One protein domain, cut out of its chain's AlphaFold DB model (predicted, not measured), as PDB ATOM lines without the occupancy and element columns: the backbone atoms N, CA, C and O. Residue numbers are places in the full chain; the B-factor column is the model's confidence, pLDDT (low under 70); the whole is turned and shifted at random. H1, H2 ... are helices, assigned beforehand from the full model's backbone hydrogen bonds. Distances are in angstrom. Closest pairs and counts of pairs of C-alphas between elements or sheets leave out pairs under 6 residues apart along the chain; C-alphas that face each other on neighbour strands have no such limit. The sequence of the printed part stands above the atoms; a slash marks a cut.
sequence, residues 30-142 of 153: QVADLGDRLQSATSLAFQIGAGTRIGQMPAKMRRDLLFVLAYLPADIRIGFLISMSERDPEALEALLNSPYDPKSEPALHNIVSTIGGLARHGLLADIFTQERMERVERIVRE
ATOM      1  N   GLN A  30     420.228 203.404 252.468       49.75
ATOM      2  CA  GLN A  30     419.504 202.112 252.394       49.75
ATOM      3  C   GLN A  30     418.868 201.661 253.722       49.75
ATOM      4  O   GLN A  30     417.950 200.847 253.726       49.75
ATOM      5  N   VAL A  31     419.342 202.185 254.859       51.88
ATOM      6  CA  VAL A  31     418.782 201.886 256.189       51.88
ATOM      7  C   VAL A  31     417.650 202.827 256.580       51.88
ATOM      8  O   VAL A  31     416.968 202.535 257.549       51.88
ATOM      9  N   ALA A  32     417.361 203.889 255.823       49.69
ATOM     10  CA  ALA A  32     416.162 204.692 256.081       49.69
ATOM     11  C   ALA A  32     414.892 203.814 256.021       49.69
ATOM     12  O   ALA A  32     414.112 203.804 256.969       49.69
ATOM     13  N   ASP A  33     414.783 202.957 254.999       51.97
ATOM     14  CA  ASP A  33     413.665 202.011 254.824       51.97
ATOM     15  C   ASP A  33     413.701 200.821 255.801       51.97
ATOM     16  O   ASP A  33     412.703 200.128 256.014       51.97
ATOM     17  N   LEU A  34     414.860 200.556 256.411       54.41
ATOM     18  CA  LEU A  34     415.020 199.545 257.457       54.41
ATOM     19  C   LEU A  34     414.996 200.153 258.860       54.41
ATOM     20  O   LEU A  34     415.014 199.390 259.819       54.41
ATOM     21  N   GLY A  35     414.941 201.477 259.001       53.62
ATOM     22  CA  GLY A  35     415.092 202.189 260.268       53.62
ATOM     23  C   GLY A  35     414.003 201.788 261.248       53.62
ATOM     24  O   GLY A  35     414.310 201.320 262.341       53.62
ATOM     25  N   ASP A  36     412.749 201.819 260.798       57.22
ATOM     26  CA  ASP A  36     411.590 201.383 261.583       57.22
ATOM     27  C   ASP A  36     411.649 199.889 261.914       57.22
ATOM     28  O   ASP A  36     411.295 199.473 263.020       57.22
ATOM     29  N   ARG A  37     412.137 199.054 260.986       61.47
ATOM     30  CA  ARG A  37     412.282 197.602 261.197       61.47
ATOM     31  C   ARG A  37     413.420 197.271 262.152       61.47
ATOM     32  O   ARG A  37     413.267 196.350 262.941       61.47
ATOM     33  N   LEU A  38     414.529 197.999 262.104       59.31
ATOM     34  CA  LEU A  38     415.661 197.860 263.013       59.31
ATOM     35  C   LEU A  38     415.285 198.396 264.384       59.31
ATOM     36  O   LEU A  38     415.504 197.709 265.368       59.31
ATOM     37  N   GLN A  39     414.627 199.548 264.466       56.66
ATOM     38  CA  GLN A  39     414.090 200.063 265.717       56.66
ATOM     39  C   GLN A  39     413.071 199.092 266.318       56.66
ATOM     40  O   GLN A  39     413.121 198.851 267.523       56.66
ATOM     41  N   SER A  40     412.205 198.479 265.506       60.59
ATOM     42  CA  SER A  40     411.234 197.471 265.951       60.59
ATOM     43  C   SER A  40     411.893 196.149 266.344       60.59
ATOM     44  O   SER A  40     411.564 195.608 267.390       60.59
ATOM     45  N   ALA A  41     412.838 195.629 265.558       59.56
ATOM     46  CA  ALA A  41     413.553 194.381 265.840       59.56
ATOM     47  C   ALA A  41     414.449 194.517 267.069       59.56
ATOM     48  O   ALA A  41     414.501 193.619 267.902       59.56
ATOM     49  N   THR A  42     415.094 195.669 267.215       55.12
ATOM     50  CA  THR A  42     415.837 196.043 268.405       55.12
ATOM     51  C   THR A  42     414.866 196.185 269.577       55.12
ATOM     52  O   THR A  42     414.984 195.433 270.532       55.12
ATOM     53  N   SER A  43     413.818 197.009 269.499       55.12
ATOM     54  CA  SER A  43     412.818 197.137 270.579       55.12
ATOM     55  C   SER A  43     412.205 195.793 270.988       55.12
ATOM     56  O   SER A  43     412.035 195.548 272.177       55.12
ATOM     57  N   LEU A  44     411.941 194.897 270.035       58.94
ATOM     58  CA  LEU A  44     411.462 193.536 270.267       58.94
ATOM     59  C   LEU A  44     412.530 192.667 270.936       58.94
ATOM     60  O   LEU A  44     412.234 191.995 271.917       58.94
ATOM     61  N   ALA A  45     413.776 192.702 270.466       54.38
ATOM     62  CA  ALA A  45     414.884 192.006 271.110       54.38
ATOM     63  C   ALA A  45     415.114 192.493 272.548       54.38
ATOM     64  O   ALA A  45     415.489 191.693 273.399       54.38
ATOM     65  N   PHE A  46     414.810 193.761 272.841       52.41
ATOM     66  CA  PHE A  46     414.824 194.322 274.192       52.41
ATOM     67  C   PHE A  46     413.553 194.077 274.980       52.41
ATOM     68  O   PHE A  46     413.640 194.061 276.191       52.41
ATOM     69  N   GLN A  47     412.388 193.881 274.374       53.12
ATOM     70  CA  GLN A  47     411.188 193.449 275.099       53.12
ATOM     71  C   GLN A  47     411.298 191.972 275.487       53.12
ATOM     72  O   GLN A  47     411.005 191.603 276.620       53.12
ATOM     73  N   ILE A  48     411.810 191.145 274.574       49.44
ATOM     74  CA  ILE A  48     412.162 189.745 274.831       49.44
ATOM     75  C   ILE A  48     413.338 189.684 275.824       49.44
ATOM     76  O   ILE A  48     413.318 188.890 276.761       49.44
ATOM     77  N   GLY A  49     414.327 190.574 275.692       43.94
ATOM     78  CA  GLY A  49     415.438 190.738 276.638       43.94
ATOM     79  C   GLY A  49     415.052 191.365 277.984       43.94
ATOM     80  O   GLY A  49     415.624 191.031 279.008       43.94
ATOM     81  N   ALA A  50     414.020 192.203 278.039       43.34
ATOM     82  CA  ALA A  50     413.503 192.771 279.284       43.34
ATOM     83  C   ALA A  50     412.816 191.702 280.146       43.34
ATOM     84  O   ALA A  50     412.676 191.890 281.351       43.34
ATOM     85  N   GLY A  51     412.415 190.575 279.544       44.97
ATOM     86  CA  GLY A  51     412.016 189.366 280.268       44.97
ATOM     87  C   GLY A  51     413.168 188.391 280.548       44.97
ATOM     88  O   GLY A  51     413.053 187.559 281.443       44.97
ATOM     89  N   THR A  52     414.282 188.496 279.816       50.12
ATOM     90  CA  THR A  52     415.397 187.536 279.847       50.12
ATOM     91  C   THR A  52     416.717 188.301 279.815       50.12
ATOM     92  O   THR A  52     417.123 188.766 278.750       50.12
ATOM     93  N   ARG A  53     417.392 188.423 280.971       59.91
ATOM     94  CA  ARG A  53     418.712 189.079 281.111       59.91
ATOM     95  C   ARG A  53     419.589 188.730 279.908       59.91
ATOM     96  O   ARG A  53     419.663 187.553 279.566       59.91
ATOM     97  N   ILE A  54     420.281 189.675 279.268       57.75
ATOM     98  CA  ILE A  54     421.028 189.381 278.021       57.75
ATOM     99  C   ILE A  54     422.038 188.235 278.163       57.75
ATOM    100  O   ILE A  54     422.253 187.493 277.203       57.75
ATOM    101  N   GLY A  55     422.586 187.995 279.359       55.56
ATOM    102  CA  GLY A  55     423.406 186.807 279.639       55.56
ATOM    103  C   GLY A  55     422.708 185.466 279.334       55.56
ATOM    104  O   GLY A  55     423.372 184.480 279.022       55.56
ATOM    105  N   GLN A  56     421.376 185.441 279.349       63.03
ATOM    106  CA  GLN A  56     420.515 184.292 279.055       63.03
ATOM    107  C   GLN A  56     420.081 184.215 277.578       63.03
ATOM    108  O   GLN A  56     419.501 183.210 277.168       63.03
ATOM    109  N   MET A  57     420.369 185.230 276.751       68.81
ATOM    110  CA  MET A  57     420.092 185.163 275.312       68.81
ATOM    111  C   MET A  57     420.984 184.115 274.632       68.81
ATOM    112  O   MET A  57     422.165 184.025 274.963       68.81
ATOM    113  N   PRO A  58     420.504 183.372 273.620       72.94
ATOM    114  CA  PRO A  58     421.362 182.490 272.831       72.94
ATOM    115  C   PRO A  58     422.536 183.247 272.191       72.94
ATOM    116  O   PRO A  58     422.368 184.364 271.700       72.94
ATOM    117  N   ALA A  59     423.719 182.624 272.113       73.19
ATOM    118  CA  ALA A  59     424.933 183.262 271.581       73.19
ATOM    119  C   ALA A  59     424.749 183.842 270.165       73.19
ATOM    120  O   ALA A  59     425.219 184.941 269.876       73.19
ATOM    121  N   LYS A  60     423.998 183.142 269.302       76.69
ATOM    122  CA  LYS A  60     423.635 183.630 267.963       76.69
ATOM    123  C   LYS A  60     422.842 184.940 268.027       76.69
ATOM    124  O   LYS A  60     423.157 185.866 267.295       76.69
ATOM    125  N   MET A  61     421.866 185.034 268.929       74.50
ATOM    126  CA  MET A  61     421.035 186.228 269.094       74.50
ATOM    127  C   MET A  61     421.851 187.411 269.624       74.50
ATOM    128  O   MET A  61     421.740 188.509 269.090       74.50
ATOM    129  N   ARG A  62     422.732 187.183 270.610       74.38
ATOM    130  CA  ARG A  62     423.655 188.222 271.105       74.38
ATOM    131  C   ARG A  62     424.575 188.741 270.005       74.38
ATOM    132  O   ARG A  62     424.804 189.941 269.909       74.38
ATOM    133  N   ARG A  63     425.092 187.838 269.168       78.06
ATOM    134  CA  ARG A  63     425.934 188.193 268.025       78.06
ATOM    135  C   ARG A  63     425.152 189.010 266.997       78.06
ATOM    136  O   ARG A  63     425.622 190.061 266.584       78.06
ATOM    137  N   ASP A  64     423.967 188.560 266.603       79.12
ATOM    138  CA  ASP A  64     423.159 189.261 265.601       79.12
ATOM    139  C   ASP A  64     422.736 190.659 266.117       79.12
ATOM    140  O   ASP A  64     422.759 191.625 265.356       79.12
ATOM    141  N   LEU A  65     422.474 190.803 267.425       76.56
ATOM    142  CA  LEU A  65     422.265 192.100 268.083       76.56
ATOM    143  C   LEU A  65     423.505 192.995 268.059       76.56
ATOM    144  O   LEU A  65     423.381 194.181 267.758       76.56
ATOM    145  N   LEU A  66     424.688 192.442 268.345       81.94
ATOM    146  CA  LEU A  66     425.958 193.166 268.252       81.94
ATOM    147  C   LEU A  66     426.154 193.732 266.839       81.94
ATOM    148  O   LEU A  66     426.474 194.908 266.687       81.94
ATOM    149  N   PHE A  67     425.916 192.916 265.807       83.44
ATOM    150  CA  PHE A  67     426.015 193.353 264.414       83.44
ATOM    151  C   PHE A  67     425.002 194.445 264.093       83.44
ATOM    152  O   PHE A  67     425.393 195.485 263.576       83.44
ATOM    153  N   VAL A  68     423.725 194.254 264.426       79.94
ATOM    154  CA  VAL A  68     422.714 195.294 264.198       79.94
ATOM    155  C   VAL A  68     423.151 196.601 264.846       79.94
ATOM    156  O   VAL A  68     423.248 197.612 264.158       79.94
ATOM    157  N   LEU A  69     423.493 196.566 266.133       80.44
ATOM    158  CA  LEU A  69     423.866 197.755 266.883       80.44
ATOM    159  C   LEU A  69     425.088 198.456 266.290       80.44
ATOM    160  O   LEU A  69     425.065 199.670 266.126       80.44
ATOM    161  N   ALA A  70     426.136 197.706 265.950       86.31
ATOM    162  CA  ALA A  70     427.412 198.247 265.492       86.31
ATOM    163  C   ALA A  70     427.323 199.075 264.205       86.31
ATOM    164  O   ALA A  70     428.157 199.963 264.008       86.31
ATOM    165  N   TYR A  71     426.335 198.797 263.353       82.12
ATOM    166  CA  TYR A  71     426.168 199.435 262.044       82.12
ATOM    167  C   TYR A  71     424.976 200.401 261.973       82.12
ATOM    168  O   TYR A  71     424.682 200.925 260.896       82.12
ATOM    169  N   LEU A  72     424.309 200.673 263.101       79.50
ATOM    170  CA  LEU A  72     423.322 201.749 263.193       79.50
ATOM    171  C   LEU A  72     423.986 203.134 263.080       79.50
ATOM    172  O   LEU A  72     425.149 203.296 263.463       79.50
ATOM    173  N   PRO A  73     423.231 204.156 262.630       80.31
ATOM    174  CA  PRO A  73     423.615 205.553 262.791       80.31
ATOM    175  C   PRO A  73     424.029 205.884 264.231       80.31
ATOM    176  O   PRO A  73     423.433 205.395 265.193       80.31
ATOM    177  N   ALA A  74     425.062 206.717 264.375       83.25
ATOM    178  CA  ALA A  74     425.709 206.976 265.658       83.25
ATOM    179  C   ALA A  74     424.765 207.562 266.723       83.25
ATOM    180  O   ALA A  74     424.851 207.182 267.885       83.25
ATOM    181  N   ASP A  75     423.847 208.452 266.345       76.88
ATOM    182  CA  ASP A  75     422.780 208.964 267.223       76.88
ATOM    183  C   ASP A  75     421.881 207.848 267.762       76.88
ATOM    184  O   ASP A  75     421.670 207.759 268.973       76.88
ATOM    185  N   ILE A  76     421.393 206.974 266.880       76.62
ATOM    186  CA  ILE A  76     420.532 205.846 267.262       76.62
ATOM    187  C   ILE A  76     421.300 204.888 268.178       76.62
ATOM    188  O   ILE A  76     420.796 204.486 269.227       76.62
ATOM    189  N   ARG A  77     422.542 204.556 267.816       84.12
ATOM    190  CA  ARG A  77     423.410 203.664 268.589       84.12
ATOM    191  C   ARG A  77     423.748 204.235 269.969       84.12
ATOM    192  O   ARG A  77     423.683 203.496 270.947       84.12
ATOM    193  N   ILE A  78     424.054 205.531 270.082       85.12
ATOM    194  CA  ILE A  78     424.288 206.195 271.378       85.12
ATOM    195  C   ILE A  78     423.021 206.156 272.236       85.12
ATOM    196  O   ILE A  78     423.083 205.732 273.389       85.12
ATOM    197  N   GLY A  79     421.871 206.560 271.684       76.44
ATOM    198  CA  GLY A  79     420.605 206.561 272.422       76.44
ATOM    199  C   GLY A  79     420.237 205.168 272.932       76.44
ATOM    200  O   GLY A  79     419.784 205.003 274.065       76.44
ATOM    201  N   PHE A  80     420.517 204.155 272.121       76.50
ATOM    202  CA  PHE A  80     420.351 202.766 272.496       76.50
ATOM    203  C   PHE A  80     421.271 202.340 273.649       76.50
ATOM    204  O   PHE A  80     420.787 201.794 274.638       76.50
ATOM    205  N   LEU A  81     422.578 202.610 273.553       82.19
ATOM    206  CA  LEU A  81     423.554 202.246 274.590       82.19
ATOM    207  C   LEU A  81     423.217 202.908 275.932       82.19
ATOM    208  O   LEU A  81     423.289 202.260 276.975       82.19
ATOM    209  N   ILE A  82     422.771 204.167 275.900       80.06
ATOM    210  CA  ILE A  82     422.297 204.890 277.084       80.06
ATOM    211  C   ILE A  82     421.055 204.209 277.664       80.06
ATOM    212  O   ILE A  82     421.065 203.821 278.833       80.06
ATOM    213  N   SER A  83     420.011 203.986 276.857       73.00
ATOM    214  CA  SER A  83     418.782 203.340 277.341       73.00
ATOM    215  C   SER A  83     419.035 201.935 277.892       73.00
ATOM    216  O   SER A  83     418.309 201.494 278.782       73.00
ATOM    217  N   MET A  84     420.013 201.218 277.346       73.94
ATOM    218  CA  MET A  84     420.416 199.901 277.819       73.94
ATOM    219  C   MET A  84     421.132 200.001 279.166       73.94
ATOM    220  O   MET A  84     420.750 199.298 280.095       73.94
ATOM    221  N   SER A  85     422.088 200.926 279.302       78.06
ATOM    222  CA  SER A  85     422.803 201.163 280.564       78.06
ATOM    223  C   SER A  85     421.872 201.541 281.723       78.06
ATOM    224  O   SER A  85     422.121 201.153 282.860       78.06
ATOM    225  N   GLU A  86     420.773 202.250 281.438       71.81
ATOM    226  CA  GLU A  86     419.782 202.643 282.446       71.81
ATOM    227  C   GLU A  86     418.845 201.500 282.860       71.81
ATOM    228  O   GLU A  86     418.405 201.451 284.007       71.81
ATOM    229  N   ARG A  87     418.485 200.614 281.922       69.62
ATOM    230  CA  ARG A  87     417.489 199.555 282.152       69.62
ATOM    231  C   ARG A  87     418.107 198.244 282.624       69.62
ATOM    232  O   ARG A  87     417.510 197.578 283.463       69.62
ATOM    233  N   ASP A  88     419.245 197.868 282.052       68.94
ATOM    234  CA  ASP A  88     419.927 196.598 282.305       68.94
ATOM    235  C   ASP A  88     421.447 196.753 282.050       68.94
ATOM    236  O   ASP A  88     421.952 196.435 280.966       68.94
ATOM    237  N   PRO A  89     422.201 197.302 283.020       75.88
ATOM    238  CA  PRO A  89     423.646 197.490 282.879       75.88
ATOM    239  C   PRO A  89     424.412 196.160 282.790       75.88
ATOM    240  O   PRO A  89     425.403 196.087 282.064       75.88
ATOM    241  N   GLU A  90     423.932 195.099 283.450       73.19
ATOM    242  CA  GLU A  90     424.519 193.749 283.371       73.19
ATOM    243  C   GLU A  90     424.430 193.199 281.942       73.19
ATOM    244  O   GLU A  90     425.353 192.558 281.439       73.19
ATOM    245  N   ALA A  91     423.325 193.473 281.254       71.69
ATOM    246  CA  ALA A  91     423.157 193.109 279.862       71.69
ATOM    247  C   ALA A  91     424.107 193.848 278.917       71.69
ATOM    248  O   ALA A  91     424.601 193.249 277.958       71.69
ATOM    249  N   LEU A  92     424.349 195.137 279.165       77.19
ATOM    250  CA  LEU A  92     425.323 195.913 278.400       77.19
ATOM    251  C   LEU A  92     426.730 195.356 278.624       77.19
ATOM    252  O   LEU A  92     427.461 195.133 277.663       77.19
ATOM    253  N   GLU A  93     427.082 195.058 279.871       78.75
ATOM    254  CA  GLU A  93     428.354 194.425 280.210       78.75
ATOM    255  C   GLU A  93     428.501 193.059 279.525       78.75
ATOM    256  O   GLU A  93     429.520 192.788 278.889       78.75
ATOM    257  N   ALA A  94     427.460 192.225 279.555       75.75
ATOM    258  CA  ALA A  94     427.448 190.936 278.874       75.75
ATOM    259  C   ALA A  94     427.580 191.072 277.347       75.75
ATOM    260  O   ALA A  94     428.211 190.224 276.719       75.75
ATOM    261  N   LEU A  95     427.011 192.117 276.738       77.62
ATOM    262  CA  LEU A  95     427.173 192.419 275.311       77.62
ATOM    263  C   LEU A  95     428.604 192.873 274.976       77.62
ATOM    264  O   LEU A  95     429.092 192.607 273.887       77.62
ATOM    265  N   LEU A  96     429.297 193.559 275.880       82.44
ATOM    266  CA  LEU A  96     430.664 194.027 275.622       82.44
ATOM    267  C   LEU A  96     431.716 192.947 275.909       82.44
ATOM    268  O   LEU A  96     432.725 192.876 275.212       82.44
ATOM    269  N   ASN A  97     431.452 192.083 276.892       79.88
ATOM    270  CA  ASN A  97     432.406 191.097 277.408       79.88
ATOM    271  C   ASN A  97     432.114 189.652 276.967       79.88
ATOM    272  O   ASN A  97     432.799 188.722 277.396       79.88
ATOM    273  N   SER A  98     431.090 189.424 276.138       72.25
ATOM    274  CA  SER A  98     430.788 188.083 275.627       72.25
ATOM    275  C   SER A  98     431.945 187.527 274.782       72.25
ATOM    276  O   SER A  98     432.570 188.268 274.024       72.25
ATOM    277  N   PRO A  99     432.201 186.206 274.825       72.06
ATOM    278  CA  PRO A  99     433.119 185.571 273.891       72.06
ATOM    279  C   PRO A  99     432.510 185.621 272.484       72.06
ATOM    280  O   PRO A  99     431.503 184.963 272.201       72.06
ATOM    281  N   TYR A 100     433.112 186.423 271.610       72.75
ATOM    282  CA  TYR A 100     432.703 186.567 270.219       72.75
ATOM    283  C   TYR A 100     433.649 185.824 269.271       72.75
ATOM    284  O   TYR A 100     434.844 185.705 269.523       72.75
ATOM    285  N   ASP A 101     433.100 185.334 268.156       79.44
ATOM    286  CA  ASP A 101     433.893 184.883 267.005       79.44
ATOM    287  C   ASP A 101     434.706 186.077 266.454       79.44
ATOM    288  O   ASP A 101     434.141 187.179 266.413       79.44
ATOM    289  N   PRO A 102     435.959 185.881 265.984       83.12
ATOM    290  CA  PRO A 102     436.791 186.926 265.371       83.12
ATOM    291  C   PRO A 102     436.080 187.793 264.316       83.12
ATOM    292  O   PRO A 102     436.325 188.989 264.197       83.12
ATOM    293  N   LYS A 103     435.113 187.237 263.581       83.31
ATOM    294  CA  LYS A 103     434.262 187.956 262.616       83.31
ATOM    295  C   LYS A 103     433.446 189.086 263.242       83.31
ATOM    296  O   LYS A 103     432.975 189.959 262.520       83.31
ATOM    297  N   SER A 104     433.239 189.057 264.554       84.56
ATOM    298  CA  SER A 104     432.475 190.065 265.296       84.56
ATOM    299  C   SER A 104     433.365 191.175 265.865       84.56
ATOM    300  O   SER A 104     432.829 192.165 266.359       84.56
ATOM    301  N   GLU A 105     434.696 191.062 265.769       86.19
ATOM    302  CA  GLU A 105     435.635 192.086 266.247       86.19
ATOM    303  C   GLU A 105     435.376 193.475 265.644       86.19
ATOM    304  O   GLU A 105     435.334 194.435 266.414       86.19
ATOM    305  N   PRO A 106     435.105 193.638 264.329       88.19
ATOM    306  CA  PRO A 106     434.794 194.958 263.778       88.19
ATOM    307  C   PRO A 106     433.510 195.551 264.367       88.19
ATOM    308  O   PRO A 106     433.426 196.752 264.617       88.19
ATOM    309  N   ALA A 107     432.507 194.704 264.627       88.62
ATOM    310  CA  ALA A 107     431.255 195.141 265.230       88.62
ATOM    311  C   ALA A 107     431.480 195.620 266.674       88.62
ATOM    312  O   ALA A 107     431.025 196.703 267.051       88.62
ATOM    313  N   LEU A 108     432.251 194.859 267.455       88.75
ATOM    314  CA  LEU A 108     432.631 195.241 268.811       88.75
ATOM    315  C   LEU A 108     433.457 196.536 268.816       88.75
ATOM    316  O   LEU A 108     433.156 197.448 269.584       88.75
ATOM    317  N   HIS A 109     434.436 196.662 267.918       88.25
ATOM    318  CA  HIS A 109     435.254 197.864 267.768       88.25
ATOM    319  C   HIS A 109     434.401 199.110 267.500       88.25
ATOM    320  O   HIS A 109     434.640 200.158 268.101       88.25
ATOM    321  N   ASN A 110     433.382 199.014 266.643       89.06
ATOM    322  CA  ASN A 110     432.491 200.140 266.347       89.06
ATOM    323  C   ASN A 110     431.680 200.568 267.579       89.06
ATOM    324  O   ASN A 110     431.533 201.762 267.849       89.06
ATOM    325  N   ILE A 111     431.193 199.609 268.370       89.19
ATOM    326  CA  ILE A 111     430.473 199.896 269.618       89.19
ATOM    327  C   ILE A 111     431.411 200.540 270.645       89.19
ATOM    328  O   ILE A 111     431.082 201.586 271.203       89.19
ATOM    329  N   VAL A 112     432.606 199.986 270.844       89.19
ATOM    330  CA  VAL A 112     433.610 200.546 271.765       89.19
ATOM    331  C   VAL A 112     434.045 201.945 271.323       89.19
ATOM    332  O   VAL A 112     434.130 202.849 272.151       89.19
ATOM    333  N   SER A 113     434.242 202.166 270.023       89.38
ATOM    334  CA  SER A 113     434.571 203.484 269.459       89.38
ATOM    335  C   SER A 113     433.464 204.508 269.705       89.38
ATOM    336  O   SER A 113     433.745 205.675 269.968       89.38
ATOM    337  N   THR A 114     432.205 204.068 269.691       90.25
ATOM    338  CA  THR A 114     431.047 204.911 270.023       90.25
ATOM    339  C   THR A 114     431.074 205.340 271.481       90.25
ATOM    340  O   THR A 114     430.942 206.528 271.779       90.25
ATOM    341  N   ILE A 115     431.294 204.384 272.388       89.06
ATOM    342  CA  ILE A 115     431.418 204.643 273.828       89.06
ATOM    343  C   ILE A 115     432.603 205.578 274.086       89.06
ATOM    344  O   ILE A 115     432.464 206.562 274.807       89.06
ATOM    345  N   GLY A 116     433.749 205.324 273.451       88.00
ATOM    346  CA  GLY A 116     434.943 206.159 273.561       88.00
ATOM    347  C   GLY A 116     434.736 207.576 273.023       88.00
ATOM    348  O   GLY A 116     435.172 208.537 273.655       88.00
ATOM    349  N   GLY A 117     434.031 207.728 271.899       88.25
ATOM    350  CA  GLY A 117     433.645 209.028 271.350       88.25
ATOM    351  C   GLY A 117     432.751 209.804 272.317       88.25
ATOM    352  O   GLY A 117     433.048 210.953 272.646       88.25
ATOM    353  N   LEU A 118     431.712 209.156 272.848       86.75
ATOM    354  CA  LEU A 118     430.829 209.754 273.849       86.75
ATOM    355  C   LEU A 118     431.595 210.159 275.114       86.75
ATOM    356  O   LEU A 118     431.470 211.296 275.566       86.75
ATOM    357  N   ALA A 119     432.421 209.261 275.653       84.88
ATOM    358  CA  ALA A 119     433.226 209.517 276.840       84.88
ATOM    359  C   ALA A 119     434.201 210.676 276.616       84.88
ATOM    360  O   ALA A 119     434.316 211.547 277.471       84.88
ATOM    361  N   ARG A 120     434.855 210.746 275.450       85.38
ATOM    362  CA  ARG A 120     435.737 211.862 275.090       85.38
ATOM    363  C   ARG A 120     434.977 213.184 275.110       85.38
ATOM    364  O   ARG A 120     435.414 214.107 275.784       85.38
ATOM    365  N   HIS A 121     433.852 213.288 274.411       82.88
ATOM    366  CA  HIS A 121     433.096 214.542 274.361       82.88
ATOM    367  C   HIS A 121     432.466 214.911 275.715       82.88
ATOM    368  O   HIS A 121     432.431 216.091 276.060       82.88
ATOM    369  N   GLY A 122     432.042 213.925 276.512       76.88
ATOM    370  CA  GLY A 122     431.543 214.134 277.875       76.88
ATOM    371  C   GLY A 122     432.629 214.620 278.833       76.88
ATOM    372  O   GLY A 122     432.485 215.669 279.452       76.88
ATOM    373  N   LEU A 123     433.758 213.912 278.892       73.00
ATOM    374  CA  LEU A 123     434.894 214.279 279.740       73.00
ATOM    375  C   LEU A 123     435.495 215.624 279.339       73.00
ATOM    376  O   LEU A 123     435.850 216.412 280.208       73.00
ATOM    377  N   LEU A 124     435.596 215.925 278.040       70.38
ATOM    378  CA  LEU A 124     436.069 217.233 277.584       70.38
ATOM    379  C   LEU A 124     435.139 218.358 278.046       70.38
ATOM    380  O   LEU A 124     435.639 219.400 278.466       70.38
ATOM    381  N   ALA A 125     433.820 218.148 278.021       67.62
ATOM    382  CA  ALA A 125     432.862 219.127 278.531       67.62
ATOM    383  C   ALA A 125     433.016 219.373 280.044       67.62
ATOM    384  O   ALA A 125     432.822 220.501 280.496       67.62
ATOM    385  N   ASP A 126     433.414 218.352 280.808       67.88
ATOM    386  CA  ASP A 126     433.611 218.444 282.261       67.88
ATOM    387  C   ASP A 126     435.027 218.922 282.663       67.88
ATOM    388  O   ASP A 126     435.221 219.472 283.752       67.88
ATOM    389  N   ILE A 127     436.034 218.732 281.800       65.75
ATOM    390  CA  ILE A 127     437.424 219.172 282.018       65.75
ATOM    391  C   ILE A 127     437.628 220.619 281.560       65.75
ATOM    392  O   ILE A 127     438.228 221.409 282.288       65.75
ATOM    393  N   PHE A 128     437.136 220.987 280.377       67.62
ATOM    394  CA  PHE A 128     437.302 222.327 279.809       67.62
ATOM    395  C   PHE A 128     436.155 223.255 280.221       67.62
ATOM    396  O   PHE A 128     435.462 223.838 279.387       67.62
ATOM    397  N   THR A 129     435.943 223.395 281.530       75.69
ATOM    398  CA  THR A 129     434.990 224.374 282.062       75.69
ATOM    399  C   THR A 129     435.620 225.760 282.119       75.69
ATOM    400  O   THR A 129     436.824 225.901 282.339       75.69
ATOM    401  N   GLN A 130     434.795 226.799 281.970       73.94
ATOM    402  CA  GLN A 130     435.240 228.190 282.076       73.94
ATOM    403  C   GLN A 130     435.979 228.445 283.398       73.94
ATOM    404  O   GLN A 130     437.080 228.978 283.391       73.94
ATOM    405  N   GLU A 131     435.440 227.953 284.514       80.00
ATOM    406  CA  GLU A 131     436.062 228.069 285.837       80.00
ATOM    407  C   GLU A 131     437.464 227.432 285.900       80.00
ATOM    408  O   GLU A 131     438.394 227.988 286.491       80.00
ATOM    409  N   ARG A 132     437.642 226.249 285.295       79.38
ATOM    410  CA  ARG A 132     438.949 225.579 285.244       79.38
ATOM    411  C   ARG A 132     439.928 226.362 284.374       79.38
ATOM    412  O   ARG A 132     441.081 226.503 284.773       79.38
ATOM    413  N   MET A 133     439.471 226.908 283.249       85.75
ATOM    414  CA  MET A 133     440.299 227.741 282.373       85.75
ATOM    415  C   MET A 133     440.718 229.044 283.055       85.75
ATOM    416  O   MET A 133     441.907 229.336 283.104       85.75
ATOM    417  N   GLU A 134     439.789 229.763 283.688       86.75
ATOM    418  CA  GLU A 134     440.072 230.984 284.457       86.75
ATOM    419  C   GLU A 134     441.061 230.721 285.602       86.75
ATOM    420  O   GLU A 134     441.957 231.523 285.879       86.75
ATOM    421  N   ARG A 135     440.946 229.563 286.262       84.44
ATOM    422  CA  ARG A 135     441.889 229.136 287.302       84.44
ATOM    423  C   ARG A 135     443.287 228.881 286.742       84.44
ATOM    424  O   ARG A 135     444.254 229.339 287.346       84.44
ATOM    425  N   VAL A 136     443.399 228.167 285.623       82.94
ATOM    426  CA  VAL A 136     444.686 227.916 284.955       82.94
ATOM    427  C   VAL A 136     445.302 229.227 284.475       82.94
ATOM    428  O   VAL A 136     446.474 229.474 284.747       82.94
ATOM    429  N   GLU A 137     444.523 230.101 283.837       86.50
ATOM    430  CA  GLU A 137     444.987 231.415 283.386       86.50
ATOM    431  C   GLU A 137     445.524 232.258 284.539       86.50
ATOM    432  O   GLU A 137     446.583 232.870 284.412       86.50
ATOM    433  N   ARG A 138     444.825 232.266 285.674       88.75
ATOM    434  CA  ARG A 138     445.275 232.961 286.877       88.75
ATOM    435  C   ARG A 138     446.595 232.399 287.395       88.75
ATOM    436  O   ARG A 138     447.512 233.180 287.606       88.75
ATOM    437  N   ILE A 139     446.724 231.077 287.525       85.62
ATOM    438  CA  ILE A 139     447.975 230.432 287.963       85.62
ATOM    439  C   ILE A 139     449.128 230.780 287.019       85.62
ATOM    440  O   ILE A 139     450.218 231.107 287.478       85.62
ATOM    441  N   VAL A 140     448.900 230.736 285.704       81.69
ATOM    442  CA  VAL A 140     449.921 231.090 284.709       81.69
ATOM    443  C   VAL A 140     450.306 232.564 284.839       81.69
ATOM    444  O   VAL A 140     451.491 232.877 284.877       81.69
ATOM    445  N   ARG A 141     449.336 233.475 284.959       83.31
ATOM    446  CA  ARG A 141     449.600 234.913 285.132       83.31
ATOM    447  C   ARG A 141     450.342 235.205 286.435       83.31
ATOM    448  O   ARG A 141     451.298 235.965 286.415       83.31
ATOM    449  N   GLU A 142     449.934 234.600 287.545       82.00
ATOM    450  CA  GLU A 142     450.563 234.777 288.857       82.00
ATOM    451  C   GLU A 142     451.968 234.157 288.899       82.00
ATOM    452  O   GLU A 142     452.898 234.788 289.394       82.00
TER     453      GLU A 142
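Overview. This is residues 30 to 142 of the 153 residues of an uncharacterized protein of Gemmobacter caeni (UniProt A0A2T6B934). What shape? H1 to H4 and residues 102 to 118 of H5 form a compact head. Residues 119 to 142, ending in H6, stick out as an arm. What size? The printed part, 113 residues with six named helices, is all helix and loose: radius of gyration of the C-alphas 18.4 A, spans 62 by 31 by 28 A.

Arrangement. What touches the longest helix? H5, residues 102 to 127, touches H2, residues 59 to 70, closest C-alphas Ala 107 and Ala 70, 4.9 A, and H3, residues 74 to 87, closest C-alphas Thr 114 and Ile 78, 7.0 A. And its backbone? In H5, 20 of 22 O i to N i+4 pairs are within hydrogen-bond range.

Along the chain. Where does the first helix begin? H1, residues 32 to 51, begins at (416.162, 204.692, 256.081). Where does the last end? H6, residues 130 to 142, ends at (450.563, 234.777, 288.857).

Size, cuts and confidence. Any cut? The printed part has none. Where is confidence low? pLDDT is under 70 at 34 residues, among them 30 to 57.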